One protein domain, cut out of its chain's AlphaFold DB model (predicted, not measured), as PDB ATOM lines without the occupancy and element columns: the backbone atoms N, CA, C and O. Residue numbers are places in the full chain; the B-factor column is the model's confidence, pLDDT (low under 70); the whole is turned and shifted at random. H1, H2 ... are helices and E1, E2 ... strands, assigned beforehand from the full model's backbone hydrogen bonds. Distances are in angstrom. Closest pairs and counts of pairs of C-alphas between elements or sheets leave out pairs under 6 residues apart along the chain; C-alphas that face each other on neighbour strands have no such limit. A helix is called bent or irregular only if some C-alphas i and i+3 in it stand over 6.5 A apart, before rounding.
ATOM      1  N   SER A  10     211.341 221.940 287.642       94.75
ATOM      2  CA  SER A  10     210.414 222.904 288.234       94.75
ATOM      3  C   SER A  10     209.037 222.268 288.375       94.75
ATOM      4  O   SER A  10     208.424 222.356 289.437       94.75
ATOM      5  N   LYS A  11     208.599 221.529 287.347       96.44
ATOM      6  CA  LYS A  11     207.332 220.799 287.390       96.44
ATOM      7  C   LYS A  11     207.351 219.649 288.396       96.44
ATOM      8  O   LYS A  11     206.384 219.447 289.121       96.44
ATOM      9  N   LEU A  12     208.457 218.911 288.487       95.94
ATOM     10  CA  LEU A  12     208.631 217.846 289.480       95.94
ATOM     11  C   LEU A  12     208.576 218.365 290.925       95.94
ATOM     12  O   LEU A  12     208.019 217.688 291.792       95.94
ATOM     13  N   ARG A  13     209.096 219.571 291.181       96.38
ATOM     14  CA  ARG A  13     209.021 220.220 292.499       96.38
ATOM     15  C   ARG A  13     207.590 220.557 292.909       96.38
ATOM     16  O   ARG A  13     207.282 220.440 294.090       96.38
ATOM     17  N   GLU A  14     206.702 220.891 291.969       97.00
ATOM     18  CA  GLU A  14     205.264 221.051 292.267       97.00
ATOM     19  C   GLU A  14     204.640 219.753 292.803       97.00
ATOM     20  O   GLU A  14     203.698 219.786 293.591       97.00
ATOM     21  N   PHE A  15     205.189 218.601 292.407       96.94
ATOM     22  CA  PHE A  15     204.794 217.288 292.909       96.94
ATOM     23  C   PHE A  15     205.631 216.820 294.101       96.94
ATOM     24  O   PHE A  15     205.488 215.663 294.488       96.94
ATOM     25  N   TYR A  16     206.457 217.687 294.698       97.38
ATOM     26  CA  TYR A  16     207.332 217.414 295.848       97.38
ATOM     27  C   TYR A  16     208.485 216.439 295.584       97.38
ATOM     28  O   TYR A  16     209.007 215.826 296.518       97.38
ATOM     29  N   TYR A  17     208.889 216.273 294.326       97.62
ATOM     30  CA  TYR A  17     210.115 215.548 294.022       97.62
ATOM     31  C   TYR A  17     211.328 216.471 294.097       97.62
ATOM     32  O   TYR A  17     211.350 217.559 293.522       97.62
ATOM     33  N   GLU A  18     212.375 215.977 294.742       96.38
ATOM     34  CA  GLU A  18     213.674 216.628 294.825       96.38
ATOM     35  C   GLU A  18     214.719 215.817 294.050       96.38
ATOM     36  O   GLU A  18     214.680 214.579 294.086       96.38
ATOM     37  N   PRO A  19     215.672 216.470 293.359       94.25
ATOM     38  CA  PRO A  19     216.824 215.780 292.797       94.25
ATOM     39  C   PRO A  19     217.560 214.994 293.884       94.25
ATOM     40  O   PRO A  19     217.830 215.499 294.974       94.25
ATOM     41  N   HIS A  20     217.896 213.748 293.582       92.50
ATOM     42  CA  HIS A  20     218.611 212.872 294.489       92.50
ATOM     43  C   HIS A  20     219.689 212.121 293.720       92.50
ATOM     44  O   HIS A  20     219.419 211.530 292.680       92.50
ATOM     45  N   GLU A  21     220.911 212.134 294.235       86.81
ATOM     46  CA  GLU A  21     221.995 211.343 293.672       86.81
ATOM     47  C   GLU A  21     222.160 210.056 294.473       86.81
ATOM     48  O   GLU A  21     222.199 210.063 295.706       86.81
ATOM     49  N   PHE A  22     222.267 208.938 293.766       81.94
ATOM     50  CA  PHE A  22     222.482 207.645 294.380       81.94
ATOM     51  C   PHE A  22     223.536 206.868 293.603       81.94
ATOM     52  O   PHE A  22     223.282 206.360 292.515       81.94
ATOM     53  N   ARG A  23     224.732 206.759 294.194       81.50
ATOM     54  CA  ARG A  23     225.894 206.076 293.595       81.50
ATOM     55  C   ARG A  23     226.248 206.609 292.198       81.50
ATOM     56  O   ARG A  23     226.541 205.818 291.309       81.50
ATOM     57  N   GLY A  24     226.193 207.927 292.012       81.94
ATOM     58  CA  GLY A  24     226.460 208.576 290.724       81.94
ATOM     59  C   GLY A  24     225.291 208.551 289.736       81.94
ATOM     60  O   GLY A  24     225.412 209.127 288.662       81.94
ATOM     61  N   HIS A  25     224.161 207.931 290.092       85.06
ATOM     62  CA  HIS A  25     222.948 207.938 289.277       85.06
ATOM     63  C   HIS A  25     221.991 209.024 289.731       85.06
ATOM     64  O   HIS A  25     221.766 209.223 290.932       85.06
ATOM     65  N   ARG A  26     221.395 209.703 288.754       86.56
ATOM     66  CA  ARG A  26     220.436 210.769 289.010       86.56
ATOM     67  C   ARG A  26     219.032 210.194 289.148       86.56
ATOM     68  O   ARG A  26     218.503 209.539 288.256       86.56
ATOM     69  N   LEU A  27     218.408 210.501 290.274       92.94
ATOM     70  CA  LEU A  27     217.044 210.129 290.614       92.94
ATOM     71  C   LEU A  27     216.259 211.386 290.996       92.94
ATOM     72  O   LEU A  27     216.834 212.426 291.321       92.94
ATOM     73  N   TYR A  28     214.941 211.255 291.061       96.31
ATOM     74  CA  TYR A  28     214.095 212.214 291.765       96.31
ATOM     75  C   TYR A  28     213.343 211.506 292.873       96.31
ATOM     76  O   TYR A  28     212.725 210.470 292.633       96.31
ATOM     77  N   ARG A  29     213.404 212.047 294.088       97.06
ATOM     78  CA  ARG A  29     212.845 211.420 295.283       97.06
ATOM     79  C   ARG A  29     211.751 212.280 295.888       97.06
ATOM     80  O   ARG A  29     211.942 213.477 296.062       97.06
ATOM     81  N   ARG A  30     210.668 211.640 296.314       97.56
ATOM     82  CA  ARG A  30     209.634 212.242 297.159       97.56
ATOM     83  C   ARG A  30     209.393 211.392 298.398       97.56
ATOM     84  O   ARG A  30     209.468 210.165 298.344       97.56
ATOM     85  N   VAL A  31     209.123 212.058 299.518       96.88
ATOM     86  CA  VAL A  31     208.859 211.427 300.814       96.88
ATOM     87  C   VAL A  31     207.429 211.740 301.228       96.88
ATOM     88  O   VAL A  31     207.067 212.903 301.364       96.88
ATOM     89  N   PHE A  32     206.647 210.705 301.501       95.94
ATOM     90  CA  PHE A  32     205.368 210.834 302.185       95.94
ATOM     91  C   PHE A  32     205.486 210.316 303.607       95.94
ATOM     92  O   PHE A  32     206.065 209.253 303.839       95.94
ATOM     93  N   ILE A  33     204.903 211.053 304.547       93.69
ATOM     94  CA  ILE A  33     204.705 210.608 305.924       93.69
ATOM     95  C   ILE A  33     203.237 210.226 306.039       93.69
ATOM     96  O   ILE A  33     202.355 211.050 305.811       93.69
ATOM     97  N   MET A  34     202.988 208.959 306.340       89.31
ATOM     98  CA  MET A  34     201.649 208.418 306.497       89.31
ATOM     99  C   MET A  34     201.429 208.083 307.962       89.31
ATOM    100  O   MET A  34     202.192 207.327 308.566       89.31
ATOM    101  N   GLU A  35     200.365 208.640 308.520       89.88
ATOM    102  CA  GLU A  35     199.919 208.297 309.858       89.88
ATOM    103  C   GLU A  35     199.012 207.067 309.783       89.88
ATOM    104  O   GLU A  35     198.037 207.020 309.030       89.88
ATOM    105  N   LYS A  36     199.331 206.045 310.576       83.69
ATOM    106  CA  LYS A  36     198.414 204.949 310.872       83.69
ATOM    107  C   LYS A  36     197.632 205.309 312.124       83.69
ATOM    108  O   LYS A  36     198.209 205.361 313.209       83.69
ATOM    109  N   SER A  37     196.325 205.473 311.993       87.31
ATOM    110  CA  SER A  37     195.404 205.656 313.115       87.31
ATOM    111  C   SER A  37     194.467 204.455 313.266       87.31
ATOM    112  O   SER A  37     194.274 203.658 312.345       87.31
ATOM    113  N   GLY A  38     193.928 204.286 314.469       84.75
ATOM    114  CA  GLY A  38     192.879 203.326 314.794       84.75
ATOM    115  C   GLY A  38     191.841 203.954 315.720       84.75
ATOM    116  O   GLY A  38     191.879 205.150 315.993       84.75
ATOM    117  N   ILE A  39     190.927 203.131 316.236       85.56
ATOM    118  CA  ILE A  39     189.810 203.589 317.083       85.56
ATOM    119  C   ILE A  39     190.304 204.329 318.342       85.56
ATOM    120  O   ILE A  39     189.662 205.270 318.791       85.56
ATOM    121  N   LEU A  40     191.464 203.939 318.887       87.31
ATOM    122  CA  LEU A  40     192.068 204.529 320.092       87.31
ATOM    123  C   LEU A  40     193.058 205.676 319.797       87.31
ATOM    124  O   LEU A  40     193.773 206.110 320.695       87.31
ATOM    125  N   GLY A  41     193.118 206.159 318.553       88.00
ATOM    126  CA  GLY A  41     194.011 207.239 318.132       88.00
ATOM    127  C   GLY A  41     195.185 206.770 317.273       88.00
ATOM    128  O   GLY A  41     195.133 205.730 316.610       88.00
ATOM    129  N   LYS A  42     196.243 207.582 317.236       89.25
ATOM    130  CA  LYS A  42     197.444 207.344 316.429       89.25
ATOM    131  C   LYS A  42     198.192 206.093 316.898       89.25
ATOM    132  O   LYS A  42     198.504 205.956 318.075       89.25
ATOM    133  N   ILE A  43     198.505 205.200 315.960       86.94
ATOM    134  CA  ILE A  43     199.238 203.951 316.200       86.94
ATOM    135  C   ILE A  43     200.720 204.129 315.864       86.94
ATOM    136  O   ILE A  43     201.577 203.756 316.658       86.94
ATOM    137  N   ALA A  44     201.030 204.653 314.677       85.44
ATOM    138  CA  ALA A  44     202.403 204.810 314.201       85.44
ATOM    139  C   ALA A  44     202.481 205.788 313.025       85.44
ATOM    140  O   ALA A  44     201.515 205.920 312.277       85.44
ATOM    141  N   ASP A  45     203.654 206.379 312.812       89.88
ATOM    142  CA  ASP A  45     204.007 207.035 311.552       89.88
ATOM    143  C   ASP A  45     204.901 206.122 310.730       89.88
ATOM    144  O   ASP A  45     205.767 205.426 311.261       89.88
ATOM    145  N   TYR A  46     204.711 206.142 309.420       89.88
ATOM    146  CA  TYR A  46     205.585 205.437 308.501       89.88
ATOM    147  C   TYR A  46     205.804 206.236 307.233       89.88
ATOM    148  O   TYR A  46     204.968 207.035 306.813       89.88
ATOM    149  N   LYS A  47     206.951 206.004 306.605       95.25
ATOM    150  CA  LYS A  47     207.319 206.681 305.371       95.25
ATOM    151  C   LYS A  47     207.016 205.812 304.160       95.25
ATOM    152  O   LYS A  47     207.231 204.594 304.170       95.25
ATOM    153  N   LEU A  48     206.566 206.471 303.102       96.12
ATOM    154  CA  LEU A  48     206.560 205.950 301.745       96.12
ATOM    155  C   LEU A  48     207.518 206.804 300.918       96.12
ATOM    156  O   LEU A  48     207.457 208.030 300.960       96.12
ATOM    157  N   LEU A  49     208.426 206.148 300.203       97.44
ATOM    158  CA  LEU A  49     209.378 206.811 299.325       97.44
ATOM    159  C   LEU A  49     209.047 206.516 297.873       97.44
ATOM    160  O   LEU A  49     208.928 205.353 297.488       97.44
ATOM    161  N   ASP A  50     208.988 207.570 297.077       98.19
ATOM    162  CA  ASP A  50     208.881 207.486 295.630       98.19
ATOM    163  C   ASP A  50     210.198 207.876 294.990       98.19
ATOM    164  O   ASP A  50     210.825 208.856 295.392       98.19
ATOM    165  N   PHE A  51     210.575 207.133 293.959       97.19
ATOM    166  CA  PHE A  51     211.749 207.381 293.147       97.19
ATOM    167  C   PHE A  51     211.369 207.339 291.670       97.19
ATOM    168  O   PHE A  51     210.899 206.313 291.173       97.19
ATOM    169  N   ILE A  52     211.619 208.433 290.958       96.88
ATOM    170  CA  ILE A  52     211.694 208.433 289.498       96.88
ATOM    171  C   ILE A  52     213.150 208.155 289.139       96.88
ATOM    172  O   ILE A  52     214.055 208.878 289.558       96.88
ATOM    173  N   VAL A  53     213.364 207.072 288.405       94.56
ATOM    174  CA  VAL A  53     214.684 206.577 288.025       94.56
ATOM    175  C   VAL A  53     214.935 206.984 286.580       94.56
ATOM    176  O   VAL A  53     214.104 206.691 285.728       94.56
ATOM    177  N   VAL A  54     216.042 207.673 286.303       90.88
ATOM    178  CA  VAL A  54     216.284 208.276 284.980       90.88
ATOM    179  C   VAL A  54     217.110 207.363 284.079       90.88
ATOM    180  O   VAL A  54     216.793 207.218 282.903       90.88
ATOM    181  N   ASP A  55     218.150 206.734 284.625       86.06
ATOM    182  CA  ASP A  55     219.251 206.156 283.845       86.06
ATOM    183  C   ASP A  55     219.593 204.697 284.203       86.06
ATOM    184  O   ASP A  55     220.476 204.110 283.577       86.06
ATOM    185  N   LEU A  56     218.880 204.084 285.156       89.25
ATOM    186  CA  LEU A  56     219.119 202.705 285.601       89.25
ATOM    187  C   LEU A  56     218.122 201.698 285.020       89.25
ATOM    188  O   LEU A  56     216.906 201.903 285.022       89.25
ATOM    189  N   THR A  57     218.636 200.530 284.640       89.50
ATOM    190  CA  THR A  57     217.817 199.353 284.330       89.50
ATOM    191  C   THR A  57     217.354 198.633 285.608       89.50
ATOM    192  O   THR A  57     217.976 198.756 286.670       89.50
ATOM    193  N   PRO A  58     216.313 197.778 285.538       90.50
ATOM    194  CA  PRO A  58     215.896 196.969 286.687       90.50
ATOM    195  C   PRO A  58     217.022 196.096 287.256       90.50
ATOM    196  O   PRO A  58     217.116 195.921 288.471       90.50
ATOM    197  N   LYS A  59     217.881 195.550 286.383       90.69
ATOM    198  CA  LYS A  59     218.995 194.667 286.761       90.69
ATOM    199  C   LYS A  59     220.062 195.413 287.563       90.69
ATOM    200  O   LYS A  59     220.620 194.835 288.492       90.69
ATOM    201  N   GLU A  60     220.317 196.673 287.229       90.88
ATOM    202  CA  GLU A  60     221.266 197.529 287.947       90.88
ATOM    203  C   GLU A  60     220.670 198.064 289.250       90.88
ATOM    204  O   GLU A  60     221.358 198.103 290.265       90.88
ATOM    205  N   LEU A  61     219.377 198.407 289.259       91.75
ATOM    206  CA  LEU A  61     218.701 198.959 290.431       91.75
ATOM    207  C   LEU A  61     218.481 197.916 291.542       91.75
ATOM    208  O   LEU A  61     218.746 198.183 292.715       91.75
ATOM    209  N   LEU A  62     217.998 196.716 291.200       91.75
ATOM    210  CA  LEU A  62     217.575 195.679 292.158       91.75
ATOM    211  C   LEU A  62     218.597 195.338 293.270       91.75
ATOM    212  O   LEU A  62     218.185 195.208 294.437       91.75
ATOM    213  N   PRO A  63     219.905 195.173 292.970       91.50
ATOM    214  CA  PRO A  63     220.940 194.922 293.976       91.50
ATOM    215  C   PRO A  63     221.123 196.076 294.968       91.50
ATOM    216  O   PRO A  63     221.520 195.851 296.119       91.50
ATOM    217  N   LEU A  64     220.818 197.299 294.532       91.00
ATOM    218  CA  LEU A  64     221.048 198.522 295.287       91.00
ATOM    219  C   LEU A  64     219.919 198.831 296.271       91.00
ATOM    220  O   LEU A  64     220.167 199.464 297.294       91.00
ATOM    221  N   ILE A  65     218.701 198.347 296.010       93.00
ATOM    222  CA  ILE A  65     217.562 198.583 296.900       93.00
ATOM    223  C   ILE A  65     217.746 197.809 298.214       93.00
ATOM    224  O   ILE A  65     217.794 196.567 298.232       93.00
ATOM    225  N   LYS A  66     217.794 198.549 299.323       93.69
ATOM    226  CA  LYS A  66     217.911 198.053 300.701       93.69
ATOM    227  C   LYS A  66     216.718 198.528 301.545       93.69
ATOM    228  O   LYS A  66     216.081 199.516 301.181       93.69
ATOM    229  N   PRO A  67     216.390 197.839 302.654       94.50
ATOM    230  CA  PRO A  67     215.431 198.380 303.612       94.50
ATOM    231  C   PRO A  67     215.978 199.671 304.225       94.50
ATOM    232  O   PRO A  67     217.174 199.760 304.509       94.50
ATOM    233  N   ILE A  68     215.096 200.641 304.450       93.00
ATOM    234  CA  ILE A  68     215.417 201.921 305.089       93.00
ATOM    235  C   ILE A  68     214.623 201.992 306.402       93.00
ATOM    236  O   ILE A  68     213.450 201.608 306.400       93.00
ATOM    237  N   PRO A  69     215.229 202.443 307.517       90.00
ATOM    238  CA  PRO A  69     214.509 202.640 308.774       90.00
ATOM    239  C   PRO A  69     213.253 203.498 308.589       90.00
ATOM    240  O   PRO A  69     213.274 204.490 307.861       90.00
ATOM    241  N   ASP A  70     212.160 203.083 309.228       88.94
ATOM    242  CA  ASP A  70     210.857 203.767 309.232       88.94
ATOM    243  C   ASP A  70     210.190 203.934 307.853       88.94
ATOM    244  O   ASP A  70     209.206 204.665 307.716       88.94
ATOM    245  N   VAL A  71     210.687 203.242 306.821       93.75
ATOM    246  CA  VAL A  71     210.104 203.225 305.474       93.75
ATOM    247  C   VAL A  71     209.402 201.896 305.235       93.75
ATOM    248  O   VAL A  71     210.033 200.844 305.135       93.75
ATOM    249  N   MET A  72     208.081 201.947 305.079       93.94
ATOM    250  CA  MET A  72     207.278 200.755 304.800       93.94
ATOM    251  C   MET A  72     207.241 200.412 303.316       93.94
ATOM    252  O   MET A  72     207.172 199.237 302.954       93.94
ATOM    253  N   VAL A  73     207.272 201.423 302.448       96.06
ATOM    254  CA  VAL A  73     207.133 201.243 301.004       96.06
ATOM    255  C   VAL A  73     208.136 202.121 300.271       96.06
ATOM    256  O   VAL A  73     208.262 203.308 300.555       96.06
ATOM    257  N   GLN A  74     208.820 201.526 299.302       97.56
ATOM    258  CA  GLN A  74     209.630 202.220 298.308       97.56
ATOM    259  C   GLN A  74     209.053 201.911 296.920       97.56
ATOM    260  O   GLN A  74     208.898 200.739 296.570       97.56
ATOM    261  N   ARG A  75     208.718 202.928 296.126       98.06
ATOM    262  CA  ARG A  75     208.242 202.787 294.744       98.06
ATOM    263  C   ARG A  75     209.294 203.349 293.796       98.06
ATOM    264  O   ARG A  75     209.689 204.498 293.929       98.06
ATOM    265  N   PHE A  76     209.736 202.543 292.841       97.31
ATOM    266  CA  PHE A  76     210.691 202.931 291.807       97.31
ATOM    267  C   PHE A  76     209.997 202.889 290.453       97.31
ATOM    268  O   PHE A  76     209.545 201.826 290.029       97.31
ATOM    269  N   LEU A  77     209.898 204.034 289.788       97.50
ATOM    270  CA  LEU A  77     209.330 204.155 288.453       97.50
ATOM    271  C   LEU A  77     210.459 204.339 287.441       97.50
ATOM    272  O   LEU A  77     211.185 205.330 287.497       97.50
ATOM    273  N   LEU A  78     210.608 203.364 286.548       95.56
ATOM    274  CA  LEU A  78     211.653 203.330 285.525       95.56
ATOM    275  C   LEU A  78     211.084 203.695 284.146       95.56
ATOM    276  O   LEU A  78     209.893 203.469 283.896       95.56
ATOM    277  N   PRO A  79     211.918 204.205 283.223       92.69
ATOM    278  CA  PRO A  79     211.514 204.432 281.846       92.69
ATOM    279  C   PRO A  79     211.236 203.118 281.101       92.69
ATOM    280  O   PRO A  79     211.740 202.050 281.454       92.69
ATOM    281  N   GLY A  80     210.444 203.219 280.032       91.31
ATOM    282  CA  GLY A  80     210.127 202.116 279.126       91.31
ATOM    283  C   GLY A  80     208.972 201.224 279.585       91.31
ATOM    284  O   GLY A  80     208.078 201.652 280.321       91.31
ATOM    285  N   GLN A  81     209.002 199.974 279.113       92.00
ATOM    286  CA  GLN A  81     207.980 198.943 279.310       92.00
ATOM    287  C   GLN A  81     208.483 197.812 280.209       92.00
ATOM    288  O   GLN A  81     209.663 197.459 280.201       92.00
ATOM    289  N   GLY A  82     207.561 197.181 280.930       90.94
ATOM    290  CA  GLY A  82     207.852 195.983 281.703       90.94
ATOM    291  C   GLY A  82     206.739 195.641 282.679       90.94
ATOM    292  O   GLY A  82     205.815 196.421 282.901       90.94
ATOM    293  N   LYS A  83     206.843 194.453 283.273       92.69
ATOM    294  CA  LYS A  83     205.937 194.003 284.330       92.69
ATOM    295  C   LYS A  83     206.468 194.442 285.686       92.69
ATOM    296  O   LYS A  83     207.650 194.242 285.971       92.69
ATOM    297  N   MET A  84     205.594 194.968 286.541       95.75
ATOM    298  CA  MET A  84     205.962 195.334 287.903       95.75
ATOM    299  C   MET A  84     206.593 194.150 288.642       95.75
ATOM    300  O   MET A  84     206.079 193.027 288.632       95.75
ATOM    301  N   SER A  85     207.689 194.428 289.343       95.06
ATOM    302  CA  SER A  85     208.322 193.482 290.260       95.06
ATOM    303  C   SER A  85     208.271 193.999 291.695       95.06
ATOM    304  O   SER A  85     208.124 195.197 291.949       95.06
ATOM    305  N   ARG A  86     208.350 193.074 292.654       95.50
ATOM    306  CA  ARG A  86     208.291 193.373 294.086       95.50
ATOM    307  C   ARG A  86     209.413 192.655 294.818       95.50
ATOM    308  O   ARG A  86     209.650 191.473 294.585       95.50
ATOM    309  N   LYS A  87     210.021 193.350 295.772       94.44
ATOM    310  CA  LYS A  87     211.002 192.827 296.724       94.44
ATOM    311  C   LYS A  87     210.489 193.080 298.137       94.44
ATOM    312  O   LYS A  87     210.124 194.204 298.465       94.44
ATOM    313  N   SER A  88     210.428 192.049 298.972       95.31
ATOM    314  CA  SER A  88     210.165 192.204 300.405       95.31
ATOM    315  C   SER A  88     211.480 192.206 301.177       95.31
ATOM    316  O   SER A  88     212.438 191.527 300.799       95.31
ATOM    317  N   PHE A  89     211.533 192.960 302.272       94.94
ATOM    318  CA  PHE A  89     212.675 192.950 303.179       94.94
ATOM    319  C   PHE A  89     212.299 192.236 304.467       94.94
ATOM    320  O   PHE A  89     211.322 192.598 305.118       94.94
ATOM    321  N   TRP A  90     213.074 191.208 304.820       91.62
ATOM    322  CA  TRP A  90     212.831 190.373 305.999       91.62
ATOM    323  C   TRP A  90     211.378 189.870 306.069       91.62
ATOM    324  O   TRP A  90     210.654 190.134 307.022       91.62
ATOM    325  N   PHE A  91     210.920 189.228 304.987       86.31
ATOM    326  CA  PHE A  91     209.537 188.753 304.828       86.31
ATOM    327  C   PHE A  91     208.451 189.843 304.969       86.31
ATOM    328  O   PHE A  91     207.285 189.532 305.176       86.31
ATOM    329  N   GLY A  92     208.811 191.120 304.796       84.19
ATOM    330  CA  GLY A  92     207.901 192.269 304.895       84.19
ATOM    331  C   GLY A  92     207.996 193.025 306.222       84.19
ATOM    332  O   GLY A  92     207.446 194.114 306.334       84.19
ATOM    333  N   LEU A  93     208.754 192.512 307.199       86.56
ATOM    334  CA  LEU A  93     208.949 193.171 308.495       86.56
ATOM    335  C   LEU A  93     209.771 194.465 308.397       86.56
ATOM    336  O   LEU A  93     209.722 195.288 309.303       86.56
ATOM    337  N   ARG A  94     210.530 194.655 307.308       90.81
ATOM    338  CA  ARG A  94     211.265 195.905 307.012       90.81
ATOM    339  C   ARG A  94     210.767 196.584 305.738       90.81
ATOM    340  O   ARG A  94     211.544 197.217 305.027       90.81
ATOM    341  N   GLY A  95     209.487 196.386 305.430       94.25
ATOM    342  CA  GLY A  95     208.824 196.996 304.289       94.25
ATOM    343  C   GLY A  95     209.066 196.291 302.954       94.25
ATOM    344  O   GLY A  95     209.597 195.174 302.867       94.25
ATOM    345  N   TRP A  96     208.642 196.974 301.893       97.06
ATOM    346  CA  TRP A  96     208.645 196.483 300.520       97.06
ATOM    347  C   TRP A  96     209.226 197.507 299.555       97.06
ATOM    348  O   TRP A  96     209.128 198.715 299.761       97.06
ATOM    349  N   ALA A  97     209.775 197.001 298.458       97.38
ATOM    350  CA  ALA A  97     210.086 197.783 297.279       97.38
ATOM    351  C   ALA A  97     209.285 197.276 296.080       97.38
ATOM    352  O   ALA A  97     209.217 196.069 295.832       97.38
ATOM    353  N   TYR A  98     208.707 198.208 295.336       97.69
ATOM    354  CA  TYR A  98     207.981 197.973 294.096       97.69
ATOM    355  C   TYR A  98     208.725 198.666 292.969       97.69
ATOM    356  O   TYR A  98     209.136 199.814 293.114       97.69
ATOM    357  N   ILE A  99     208.888 197.974 291.852       97.62
ATOM    358  CA  ILE A  99     209.558 198.496 290.664       97.62
ATOM    359  C   ILE A  99     208.549 198.413 289.532       97.62
ATOM    360  O   ILE A  99     208.137 197.312 289.168       97.62
ATOM    361  N   GLY A 100     208.136 199.566 289.026       97.12
ATOM    362  CA  GLY A 100     207.207 199.717 287.918       97.12
ATOM    363  C   GLY A 100     207.846 200.463 286.754       97.12
ATOM    364  O   GLY A 100     208.967 200.961 286.843       97.12
ATOM    365  N   PHE A 101     207.101 200.542 285.660       96.62
ATOM    366  CA  PHE A 101     207.550 201.149 284.410       96.62
ATOM    367  C   PHE A 101     206.576 202.238 283.955       96.62
ATOM    368  O   PHE A 101     205.373 202.140 284.239       96.62
ATOM    369  N   LEU A 102     207.079 203.259 283.251       95.25
ATOM    370  CA  LEU A 102     206.273 204.365 282.714       95.25
ATOM    371  C   LEU A 102     205.133 203.886 281.813       95.25
ATOM    372  O   LEU A 102     204.027 204.416 281.898       95.25
ATOM    373  N   GLU A 103     205.387 202.855 281.012       94.81
ATOM    374  CA  GLU A 103     204.403 202.244 280.113       94.81
ATOM    375  C   GLU A 103     203.712 201.009 280.724       94.81
ATOM    376  O   GLU A 103     203.001 200.278 280.037       94.81
ATOM    377  N   GLY A 104     203.915 200.751 282.020       94.62
ATOM    378  CA  GLY A 104     203.206 199.692 282.739       94.62
ATOM    379  C   GLY A 104     201.727 200.024 282.980       94.62
ATOM    380  O   GLY A 104     201.287 201.163 282.821       94.62
ATOM    381  N   THR A 105     200.957 199.027 283.418       93.75
ATOM    382  CA  THR A 105     199.490 199.121 283.585       93.75
ATOM    383  C   THR A 105     199.024 198.991 285.037       93.75
ATOM    384  O   THR A 105     197.833 199.072 285.333       93.75
ATOM    385  N   GLU A 106     199.945 198.768 285.974       95.75
ATOM    386  CA  GLU A 106     199.628 198.534 287.379       95.75
ATOM    387  C   GLU A 106     199.238 199.828 288.086       95.75
ATOM    388  O   GLU A 106     200.035 200.763 288.146       95.75
ATOM    389  N   ARG A 107     198.068 199.840 288.729       96.38
ATOM    390  CA  ARG A 107     197.507 201.045 289.363       96.38
ATOM    391  C   ARG A 107     198.386 201.694 290.437       96.38
ATOM    392  O   ARG A 107     198.234 202.875 290.722       96.38
ATOM    393  N   LEU A 108     199.310 200.934 291.031       96.56
ATOM    394  CA  LEU A 108     200.201 201.402 292.100       96.56
ATOM    395  C   LEU A 108     201.081 202.598 291.689       96.56
ATOM    396  O   LEU A 108     201.571 203.301 292.567       96.56
ATOM    397  N   PHE A 109     201.300 202.805 290.388       97.75
ATOM    398  CA  PHE A 109     202.166 203.857 289.847       97.75
ATOM    399  C   PHE A 109     201.407 204.916 289.035       97.75
ATOM    400  O   PHE A 109     202.042 205.757 288.401       97.75
ATOM    401  N   ASP A 110     200.073 204.881 288.992       97.50
ATOM    402  CA  ASP A 110     199.291 205.765 288.115       97.50
ATOM    403  C   ASP A 110     199.472 207.250 288.454       97.50
ATOM    404  O   ASP A 110     199.528 208.092 287.555       97.50
ATOM    405  N   ASP A 111     199.608 207.565 289.743       97.56
ATOM    406  CA  ASP A 111     199.957 208.895 290.234       97.56
ATOM    407  C   ASP A 111     201.315 209.339 289.683       97.56
ATOM    408  O   ASP A 111     201.391 210.338 288.967       97.56
ATOM    409  N   MET A 112     202.354 208.537 289.915       97.81
ATOM    410  CA  MET A 112     203.718 208.845 289.494       97.81
ATOM    411  C   MET A 112     203.838 208.954 287.964       97.81
ATOM    412  O   MET A 112     204.499 209.852 287.450       97.81
ATOM    413  N   ARG A 113     203.160 208.084 287.202       97.56
ATOM    414  CA  ARG A 113     203.135 208.145 285.728       97.56
ATOM    415  C   ARG A 113     202.486 209.427 285.226       97.56
ATOM    416  O   ARG A 113     202.981 210.029 284.277       97.56
ATOM    417  N   ARG A 114     201.369 209.840 285.830       97.44
ATOM    418  CA  ARG A 114     200.675 211.084 285.471       97.44
ATOM    419  C   ARG A 114     201.536 212.311 285.778       97.44
ATOM    420  O   ARG A 114     201.524 213.261 285.001       97.44
ATOM    421  N   GLU A 115     202.257 212.292 286.892       97.31
ATOM    422  CA  GLU A 115     203.192 213.352 287.291       97.31
ATOM    423  C   GLU A 115     204.374 213.436 286.321       97.31
ATOM    424  O   GLU A 115     204.645 214.505 285.779       97.31
ATOM    425  N   VAL A 116     205.007 212.299 286.006       96.06
ATOM    426  CA  VAL A 116     206.108 212.237 285.034       96.06
ATOM    427  C   VAL A 116     205.661 212.726 283.660       96.06
ATOM    428  O   VAL A 116     206.348 213.549 283.075       96.06
ATOM    429  N   LYS A 117     204.494 212.296 283.161       94.75
ATOM    430  CA  LYS A 117     203.966 212.755 281.863       94.75
ATOM    431  C   LYS A 117     203.790 214.271 281.790       94.75
ATOM    432  O   LYS A 117     204.035 214.849 280.741       94.75
ATOM    433  N   GLN A 118     203.377 214.906 282.884       95.62
ATOM    434  CA  GLN A 118     203.260 216.366 282.951       95.62
ATOM    435  C   GLN A 118     204.616 217.067 283.043       95.62
ATOM    436  O   GLN A 118     204.715 218.228 282.665       95.62
ATOM    437  N   ALA A 119     205.633 216.384 283.567       95.06
ATOM    438  CA  ALA A 119     206.991 216.895 283.695       95.06
ATOM    439  C   ALA A 119     207.899 216.523 282.509       95.06
ATOM    440  O   ALA A 119     209.068 216.893 282.517       95.06
ATOM    441  N   LEU A 120     207.411 215.791 281.502       90.50
ATOM    442  CA  LEU A 120     208.179 215.529 280.286       90.50
ATOM    443  C   LEU A 120     208.390 216.845 279.539       90.50
ATOM    444  O   LEU A 120     207.424 217.523 279.186       90.50
TER     445      LEU A 120
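What this domain is: This is residues 10 to 120 of the 122 residues of an uncharacterized protein of Caldanaerobacter subterraneus subsp. yonseiensis KB-1 (UniProt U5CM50). One strongly twisted six-stranded sheet forms a wall, with H3 packed slantwise over one face of it and short H1 packed on the last part of H3. The long hairpin of E2 and E3 makes the longest axis, running on past E4 to its turn at residues 39 and 40, while H2 only grazes the sheet. The printed part has 111 residues, with three named helices and six named strands in the order H1 E1 E2 E3 H2 E4 E5 E6 H3. The mixed sheet runs E1 E2 E3 E4 E6 E5, and the class is mixed, helices and strands. The whole is compact, with a radius of gyration of the C-alphas of 14.4 A and spans of 44 by 31 by 29 A.

Where its parts are: H1, residues 10 to 14, begins at C-alpha 10 (210.414, 222.904, 288.234). E1 is residues 18 to 22, E2 residues 25 to 38, 39.7 A long, and E3 residues 41 to 53, 36.5 A long. E2 ends at C-alpha 38 (192.879, 203.326, 314.794). H2 is residues 58 to 61, E4 residues 71 to 78, 20.0 A long, E5 residues 85 to 88, and E6 residues 96 to 101, 16.8 A long. H3, residues 107 to 119, is 19.3 A long and ends at C-alpha 119 (206.991, 216.895, 283.695); it is irregular, with C-alphas 108 and 111 7.7 A apart.

How they stand to each other: E1, E2 and E3 form a meander, each strand the antiparallel neighbour of the one before, through two hairpins; N 20 and O 27 are 2.8 A apart, and N 32 and O 48 2.8 A. E3 and E4 are parallel at 21 degrees, with N 51 and O 75 2.8 A apart. With H2 they form a strand-helix-strand unit, two parallel neighbours with a helix between, whose crossover is right-handed. E4 and E6 are parallel, with N 76 and O 98 2.8 A apart. E5 and E6 form an antiparallel hairpin, with N 87 and O 97 2.8 A apart. H3 on one face gives two layers, at a height over the sheet of 9.1 A; its closest C-alphas to E4 are those of Phe 109 and Leu 77, 7.3 A apart. On the local plane it stands at 55 degrees to E4, slantwise to the strands. H1 only grazes the sheet and touches H3, with residues 115 to 119 of H3 alone; the C-alphas of Lys 11 and Ala 119, the closest, are 5.4 A apart. H2 and H3 are apart. Within H1 the O i to N i+4 pair is within hydrogen-bond range, in H3 7 of 9 are, and H2 is too short for such a pair.

The domain as a whole: The C-alphas of Gly 24 and Ile 39, the two farthest apart, are 45.4 A apart. The printed part has no cut and no long link. Its mean pLDDT is 93.1, and no printed residue is under 70.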